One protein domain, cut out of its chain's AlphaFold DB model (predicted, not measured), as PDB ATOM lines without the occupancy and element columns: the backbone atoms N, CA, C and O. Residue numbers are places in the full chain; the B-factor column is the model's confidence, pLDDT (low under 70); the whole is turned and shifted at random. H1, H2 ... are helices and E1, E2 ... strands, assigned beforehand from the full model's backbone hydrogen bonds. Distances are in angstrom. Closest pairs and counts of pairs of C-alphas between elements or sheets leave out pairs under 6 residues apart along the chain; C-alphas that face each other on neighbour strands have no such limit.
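Overview. This is residues 22 to 76 of the 76 residues of an uncharacterized protein of bacterium (UniProt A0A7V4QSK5). Look for a small three-stranded sheet with one helix, H1, slantwise over one face and the other face bare; a second helix, H2, lies past one end of the strands and lengthens the domain. The printed part has 55 residues, with named elements in the order H1, E1, H2, E2, E3: class mixed, helices and strands. The sheet's order is E1, E3, E2, also mixed. The whole is compact, with a radius of gyration of the C-alphas of 11.3 A, yet elongated, spanning 35 by 18 by 16 A.

Arrangement. Start at the inner strand E3, residues 70 to 75. Edge strand E1, residues 37 to 40, is its parallel neighbour at 17 degrees; N 39 and O 71 are 2.9 A apart. Edge strand E2, residues 61 to 65, is antiparallel to E3 at 152 degrees, a hairpin; N 72 and O 64 are 2.8 A apart. H1, residues 22 to 33, is on the sheet at a height of 8.6 A, two layers, a helix on one face of a sheet. It lies over E1 and only just over E3, on which 3 of its C-alphas fall, slantwise at 49 degrees to E1 on the local plane; the closest C-alphas of H1 and E1, Ala 26 and Ile 38, are 6.3 A apart. H2, residues 42 to 53, only grazes the sheet with residues 43 to 47; its closest C-alpha pair with E3 is Val 44 and Leu 75, 6.4 A. H1 and H2 are close but not clearly touching, about perpendicular at 80 degrees, with C-alphas 22 and 45 at 5.8 A. In H1 and H2 every O i to N i+4 pair is within hydrogen-bond range.

Along the chain. Find C-alpha 22 at (177.864, 140.132, 167.844), where H1 begins its 16.2 A. E1 covers 9.9 A, H2 16.7 A and E2 12.7 A. E3 runs 17.0 A to C-alpha 75 at (166.023, 139.521, 161.404).

Size, cuts and confidence. The farthest C-alphas, Asn 54 and Ser 68, are 35.1 A apart. The printed part has no cut and no long link. Residues 57 and 76 have pLDDT under 70.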
ATOM      1  N   GLN A  22     177.972 141.459 168.463       89.00
ATOM      2  CA  GLN A  22     177.864 140.132 167.844       89.00
ATOM      3  C   GLN A  22     178.342 139.020 168.778       89.00
ATOM      4  O   GLN A  22     177.694 137.977 168.853       89.00
ATOM      5  N   ARG A  23     179.463 139.218 169.479       90.75
ATOM      6  CA  ARG A  23     180.001 138.231 170.423       90.75
ATOM      7  C   ARG A  23     179.048 137.982 171.585       90.75
ATOM      8  O   ARG A  23     178.773 136.818 171.872       90.75
ATOM      9  N   ASP A  24     178.513 139.037 172.185       90.00
ATOM     10  CA  ASP A  24     177.607 138.934 173.329       90.00
ATOM     11  C   ASP A  24     176.338 138.158 172.964       90.00
ATOM     12  O   ASP A  24     175.981 137.178 173.621       90.00
ATOM     13  N   ILE A  25     175.711 138.521 171.839       87.31
ATOM     14  CA  ILE A  25     174.524 137.820 171.333       87.31
ATOM     15  C   ILE A  25     174.869 136.365 171.008       87.31
ATOM     16  O   ILE A  25     174.108 135.456 171.340       87.31
ATOM     17  N   ALA A  26     176.015 136.110 170.370       88.81
ATOM     18  CA  ALA A  26     176.419 134.752 170.028       88.81
ATOM     19  C   ALA A  26     176.558 133.872 171.274       88.81
ATOM     20  O   ALA A  26     176.079 132.740 171.263       88.81
ATOM     21  N   LEU A  27     177.181 134.377 172.341       92.12
ATOM     22  CA  LEU A  27     177.343 133.642 173.596       92.12
ATOM     23  C   LEU A  27     175.994 133.318 174.241       92.12
ATOM     24  O   LEU A  27     175.750 132.164 174.609       92.12
ATOM     25  N   GLU A  28     175.100 134.304 174.329       89.38
ATOM     26  CA  GLU A  28     173.778 134.121 174.931       89.38
ATOM     27  C   GLU A  28     172.950 133.080 174.162       89.38
ATOM     28  O   GLU A  28     172.391 132.149 174.751       89.38
ATOM     29  N   ILE A  29     172.919 133.181 172.830       87.38
ATOM     30  CA  ILE A  29     172.129 132.276 171.994       87.38
ATOM     31  C   ILE A  29     172.729 130.869 171.957       87.38
ATOM     32  O   ILE A  29     171.978 129.894 172.048       87.38
ATOM     33  N   LYS A  30     174.060 130.730 171.883       91.44
ATOM     34  CA  LYS A  30     174.717 129.416 171.969       91.44
ATOM     35  C   LYS A  30     174.337 128.692 173.252       91.44
ATOM     36  O   LYS A  30     173.911 127.541 173.189       91.44
ATOM     37  N   LYS A  31     174.402 129.386 174.393       90.94
ATOM     38  CA  LYS A  31     174.019 128.826 175.693       90.94
ATOM     39  C   LYS A  31     172.534 128.460 175.740       90.94
ATOM     40  O   LYS A  31     172.187 127.369 176.177       90.94
ATOM     41  N   LYS A  32     171.656 129.345 175.260       89.81
ATOM     42  CA  LYS A  32     170.199 129.151 175.309       89.81
ATOM     43  C   LYS A  32     169.699 128.006 174.424       89.81
ATOM     44  O   LYS A  32     168.736 127.341 174.789       89.81
ATOM     45  N   TYR A  33     170.325 127.788 173.267       86.25
ATOM     46  CA  TYR A  33     169.890 126.787 172.283       86.25
ATOM     47  C   TYR A  33     170.829 125.581 172.168       86.25
ATOM     48  O   TYR A  33     170.624 124.755 171.279       86.25
ATOM     49  N   ASN A  34     171.821 125.480 173.060       89.75
ATOM     50  CA  ASN A  34     172.867 124.456 173.065       89.75
ATOM     51  C   ASN A  34     173.569 124.312 171.698       89.75
ATOM     52  O   ASN A  34     173.695 123.215 171.157       89.75
ATOM     53  N   LEU A  35     173.966 125.446 171.110       89.69
ATOM     54  CA  LEU A  35     174.659 125.497 169.819       89.69
ATOM     55  C   LEU A  35     176.164 125.674 170.034       89.69
ATOM     56  O   LEU A  35     176.594 126.499 170.837       89.69
ATOM     57  N   GLU A  36     176.974 124.974 169.248       90.81
ATOM     58  CA  GLU A  36     178.428 125.163 169.218       90.81
ATOM     59  C   GLU A  36     178.810 126.356 168.335       90.81
ATOM     60  O   GLU A  36     179.740 127.113 168.644       90.81
ATOM     61  N   LYS A  37     178.047 126.590 167.260       90.00
ATOM     62  CA  LYS A  37     178.290 127.667 166.298       90.00
ATOM     63  C   LYS A  37     177.012 128.423 165.974       90.00
ATOM     64  O   LYS A  37     175.942 127.846 165.802       90.00
ATOM     65  N   ILE A  38     177.138 129.742 165.860       90.62
ATOM     66  CA  ILE A  38     176.056 130.587 165.379       90.62
ATOM     67  C   ILE A  38     176.592 131.676 164.464       90.62
ATOM     68  O   ILE A  38     177.587 132.327 164.784       90.62
ATOM     69  N   THR A  39     175.932 131.855 163.326       89.19
ATOM     70  CA  THR A  39     176.240 132.922 162.374       89.19
ATOM     71  C   THR A  39     175.322 134.107 162.636       89.19
ATOM     72  O   THR A  39     174.097 133.969 162.632       89.19
ATOM     73  N   ILE A  40     175.917 135.279 162.853       86.31
ATOM     74  CA  ILE A  40     175.204 136.536 163.085       86.31
ATOM     75  C   ILE A  40     175.651 137.533 162.024       86.31
ATOM     76  O   ILE A  40     176.817 137.926 161.983       86.31
ATOM     77  N   TYR A  41     174.731 137.956 161.163       82.75
ATOM     78  CA  TYR A  41     175.035 138.956 160.144       82.75
ATOM     79  C   TYR A  41     175.242 140.344 160.764       82.75
ATOM     80  O   TYR A  41     174.666 140.676 161.800       82.75
ATOM     81  N   GLY A  42     176.050 141.190 160.116       77.94
ATOM     82  CA  GLY A  42     176.299 142.564 160.579       77.94
ATOM     83  C   GLY A  42     175.019 143.394 160.720       77.94
ATOM     84  O   GLY A  42     174.908 144.215 161.623       77.94
ATOM     85  N   THR A  43     174.008 143.110 159.897       82.62
ATOM     86  CA  THR A  43     172.685 143.744 159.954       82.62
ATOM     87  C   THR A  43     171.974 143.517 161.289       82.62
ATOM     88  O   THR A  43     171.323 144.435 161.785       82.62
ATOM     89  N   VAL A  44     172.124 142.342 161.909       82.38
ATOM     90  CA  VAL A  44     171.568 142.043 163.241       82.38
ATOM     91  C   VAL A  44     172.212 142.946 164.289       82.38
ATOM     92  O   VAL A  44     171.506 143.611 165.044       82.38
ATOM     93  N   ALA A  45     173.542 143.033 164.294       81.50
ATOM     94  CA  ALA A  45     174.285 143.849 165.251       81.50
ATOM     95  C   ALA A  45     173.978 145.343 165.106       81.50
ATOM     96  O   ALA A  45     173.755 146.030 166.102       81.50
ATOM     97  N   SER A  46     173.873 145.833 163.868       82.94
ATOM     98  CA  SER A  46     173.468 147.212 163.595       82.94
ATOM     99  C   SER A  46     172.057 147.503 164.107       82.94
ATOM    100  O   SER A  46     171.837 148.541 164.722       82.94
ATOM    101  N   ASN A  47     171.104 146.583 163.927       83.44
ATOM    102  CA  ASN A  47     169.747 146.749 164.459       83.44
ATOM    103  C   ASN A  47     169.710 146.734 165.991       83.44
ATOM    104  O   ASN A  47     168.942 147.488 166.593       83.44
ATOM    105  N   VAL A  48     170.556 145.921 166.627       83.81
ATOM    106  CA  VAL A  48     170.735 145.922 168.087       83.81
ATOM    107  C   VAL A  48     171.251 147.257 168.576       83.81
ATOM    108  O   VAL A  48     170.662 147.848 169.483       83.81
ATOM    109  N   LEU A  49     172.288 147.774 167.925       83.94
ATOM    110  CA  LEU A  49     172.854 149.072 168.247       83.94
ATOM    111  C   LEU A  49     171.815 150.192 168.086       83.94
ATOM    112  O   LEU A  49     171.574 150.948 169.025       83.94
ATOM    113  N   VAL A  50     171.139 150.253 166.936       85.06
ATOM    114  CA  VAL A  50     170.088 151.244 166.647       85.06
ATOM    115  C   VAL A  50     168.942 151.155 167.654       85.06
ATOM    116  O   VAL A  50     168.421 152.178 168.094       85.06
ATOM    117  N   SER A  51     168.542 149.952 168.059       83.62
ATOM    118  CA  SER A  51     167.471 149.776 169.044       83.62
ATOM    119  C   SER A  51     167.891 150.226 170.439       83.62
ATOM    120  O   SER A  51     167.090 150.848 171.132       83.62
ATOM    121  N   LYS A  52     169.151 149.982 170.823       80.44
ATOM    122  CA  LYS A  52     169.728 150.464 172.084       80.44
ATOM    123  C   LYS A  52     169.730 151.993 172.144       80.44
ATOM    124  O   LYS A  52     169.309 152.550 173.150       80.44
ATOM    125  N   PHE A  53     170.113 152.662 171.054       83.00
ATOM    126  CA  PHE A  53     170.046 154.127 170.949       83.00
ATOM    127  C   PHE A  53     168.612 154.663 170.973       83.00
ATOM    128  O   PHE A  53     168.329 155.639 171.659       83.00
ATOM    129  N   ASN A  54     167.686 153.998 170.284       82.38
ATOM    130  CA  ASN A  54     166.279 154.402 170.238       82.38
ATOM    131  C   ASN A  54     165.470 153.980 171.477       82.38
ATOM    132  O   ASN A  54     164.240 154.023 171.446       82.38
ATOM    133  N   SER A  55     166.126 153.509 172.546       82.31
ATOM    134  CA  SER A  55     165.476 152.975 173.755       82.31
ATOM    135  C   SER A  55     164.428 151.882 173.475       82.31
ATOM    136  O   SER A  55     163.544 151.609 174.293       82.31
ATOM    137  N   LYS A  56     164.523 151.214 172.318       75.62
ATOM    138  CA  LYS A  56     163.661 150.089 171.964       75.62
ATOM    139  C   LYS A  56     164.103 148.883 172.780       75.62
ATOM    140  O   LYS A  56     165.155 148.299 172.551       75.62
ATOM    141  N   LYS A  57     163.256 148.492 173.733       69.06
ATOM    142  CA  LYS A  57     163.555 147.439 174.716       69.06
ATOM    143  C   LYS A  57     163.552 146.016 174.151       69.06
ATOM    144  O   LYS A  57     163.986 145.100 174.842       69.06
ATOM    145  N   LYS A  58     163.001 145.791 172.954       75.50
ATOM    146  CA  LYS A  58     162.823 144.445 172.391       75.50
ATOM    147  C   LYS A  58     163.111 144.444 170.901       75.50
ATOM    148  O   LYS A  58     162.536 145.236 170.159       75.50
ATOM    149  N   ILE A  59     163.938 143.498 170.480       75.94
ATOM    150  CA  ILE A  59     164.159 143.169 169.076       75.94
ATOM    151  C   ILE A  59     163.803 141.704 168.919       75.94
ATOM    152  O   ILE A  59     164.158 140.877 169.761       75.94
ATOM    153  N   ARG A  60     163.037 141.400 167.878       78.62
ATOM    154  CA  ARG A  60     162.658 140.030 167.564       78.62
ATOM    155  C   ARG A  60     163.635 139.503 166.527       78.62
ATOM    156  O   ARG A  60     163.837 140.126 165.492       78.62
ATOM    157  N   PHE A  61     164.217 138.354 166.828       82.06
ATOM    158  CA  PHE A  61     165.058 137.616 165.905       82.06
ATOM    159  C   PHE A  61     164.489 136.218 165.743       82.06
ATOM    160  O   PHE A  61     163.937 135.650 166.691       82.06
ATOM    161  N   LYS A  62     164.654 135.654 164.553       85.31
ATOM    162  CA  LYS A  62     164.410 134.243 164.288       85.31
ATOM    163  C   LYS A  62     165.747 133.515 164.296       85.31
ATOM    164  O   LYS A  62     166.740 134.024 163.789       85.31
ATOM    165  N   ILE A  63     165.772 132.314 164.863       85.12
ATOM    166  CA  ILE A  63     166.938 131.434 164.774       85.12
ATOM    167  C   ILE A  63     166.592 130.308 163.817       85.12
ATOM    168  O   ILE A  63     165.704 129.499 164.090       85.12
ATOM    169  N   LYS A  64     167.308 130.257 162.698       87.81
ATOM    170  CA  LYS A  64     167.237 129.160 161.742       87.81
ATOM    171  C   LYS A  64     168.325 128.153 162.092       87.81
ATOM    172  O   LYS A  64     169.508 128.435 161.914       87.81
ATOM    173  N   LYS A  65     167.939 126.993 162.626       85.12
ATOM    174  CA  LYS A  65     168.884 125.892 162.860       85.12
ATOM    175  C   LYS A  65     169.304 125.305 161.514       85.12
ATOM    176  O   LYS A  65     168.445 125.001 160.692       85.12
ATOM    177  N   ILE A  66     170.611 125.181 161.298       88.44
ATOM    178  CA  ILE A  66     171.171 124.489 160.129       88.44
ATOM    179  C   ILE A  66     171.253 122.991 160.438       88.44
ATOM    180  O   ILE A  66     170.904 122.162 159.606       88.44
ATOM    181  N   ASN A  67     171.679 122.650 161.655       89.62
ATOM    182  CA  ASN A  67     171.747 121.283 162.167       89.62
ATOM    183  C   ASN A  67     171.560 121.288 163.699       89.62
ATOM    184  O   ASN A  67     171.093 122.273 164.277       89.62
ATOM    185  N   SER A  68     171.891 120.179 164.367       85.25
ATOM    186  CA  SER A  68     171.728 120.032 165.818       85.25
ATOM    187  C   SER A  68     172.633 120.950 166.650       85.25
ATOM    188  O   SER A  68     172.295 121.217 167.801       85.25
ATOM    189  N   ARG A  69     173.743 121.451 166.088       89.38
ATOM    190  CA  ARG A  69     174.775 122.236 166.794       89.38
ATOM    191  C   ARG A  69     175.074 123.598 166.157       89.38
ATOM    192  O   ARG A  69     175.827 124.385 166.733       89.38
ATOM    193  N   GLU A  70     174.467 123.911 165.016       90.75
ATOM    194  CA  GLU A  70     174.690 125.146 164.264       90.75
ATOM    195  C   GLU A  70     173.387 125.881 163.931       90.75
ATOM    196  O   GLU A  70     172.370 125.277 163.572       90.75
ATOM    197  N   GLY A  71     173.427 127.214 163.990       89.88
ATOM    198  CA  GLY A  71     172.299 128.068 163.618       89.88
ATOM    199  C   GLY A  71     172.699 129.408 163.004       89.88
ATOM    200  O   GLY A  71     173.860 129.809 163.026       89.88
ATOM    201  N   ILE A  72     171.710 130.114 162.465       87.75
ATOM    202  CA  ILE A  72     171.827 131.468 161.912       87.75
ATOM    203  C   ILE A  72     170.794 132.361 162.598       87.75
ATOM    204  O   ILE A  72     169.637 131.961 162.747       87.75
ATOM    205  N   ILE A  73     171.202 133.567 162.999       85.81
ATOM    206  CA  ILE A  73     170.272 134.609 163.444       85.81
ATOM    207  C   ILE A  73     169.795 135.403 162.230       85.81
ATOM    208  O   ILE A  73     170.592 136.034 161.534       85.81
ATOM    209  N   GLU A  74     168.485 135.398 162.015       78.75
ATOM    210  CA  GLU A  74     167.793 136.163 160.983       78.75
ATOM    211  C   GLU A  74     166.947 137.262 161.646       78.75
ATOM    212  O   GLU A  74     166.303 137.050 162.680       78.75
ATOM    213  N   LEU A  75     166.969 138.459 161.059       75.06
ATOM    214  CA  LEU A  75     166.023 139.521 161.404       75.06
ATOM    215  C   LEU A  75     164.631 139.134 160.894       75.06
ATOM    216  O   LEU A  75     164.522 138.529 159.828       75.06
ATOM    217  N   ILE A  76     163.599 139.469 161.672       69.31
ATOM    218  CA  ILE A  76     162.188 139.357 161.271       69.31
ATOM    219  C   ILE A  76     161.726 140.711 160.747       69.31
ATOM    220  O   ILE A  76     162.081 141.721 161.399       69.31
TER     221      ILE A  76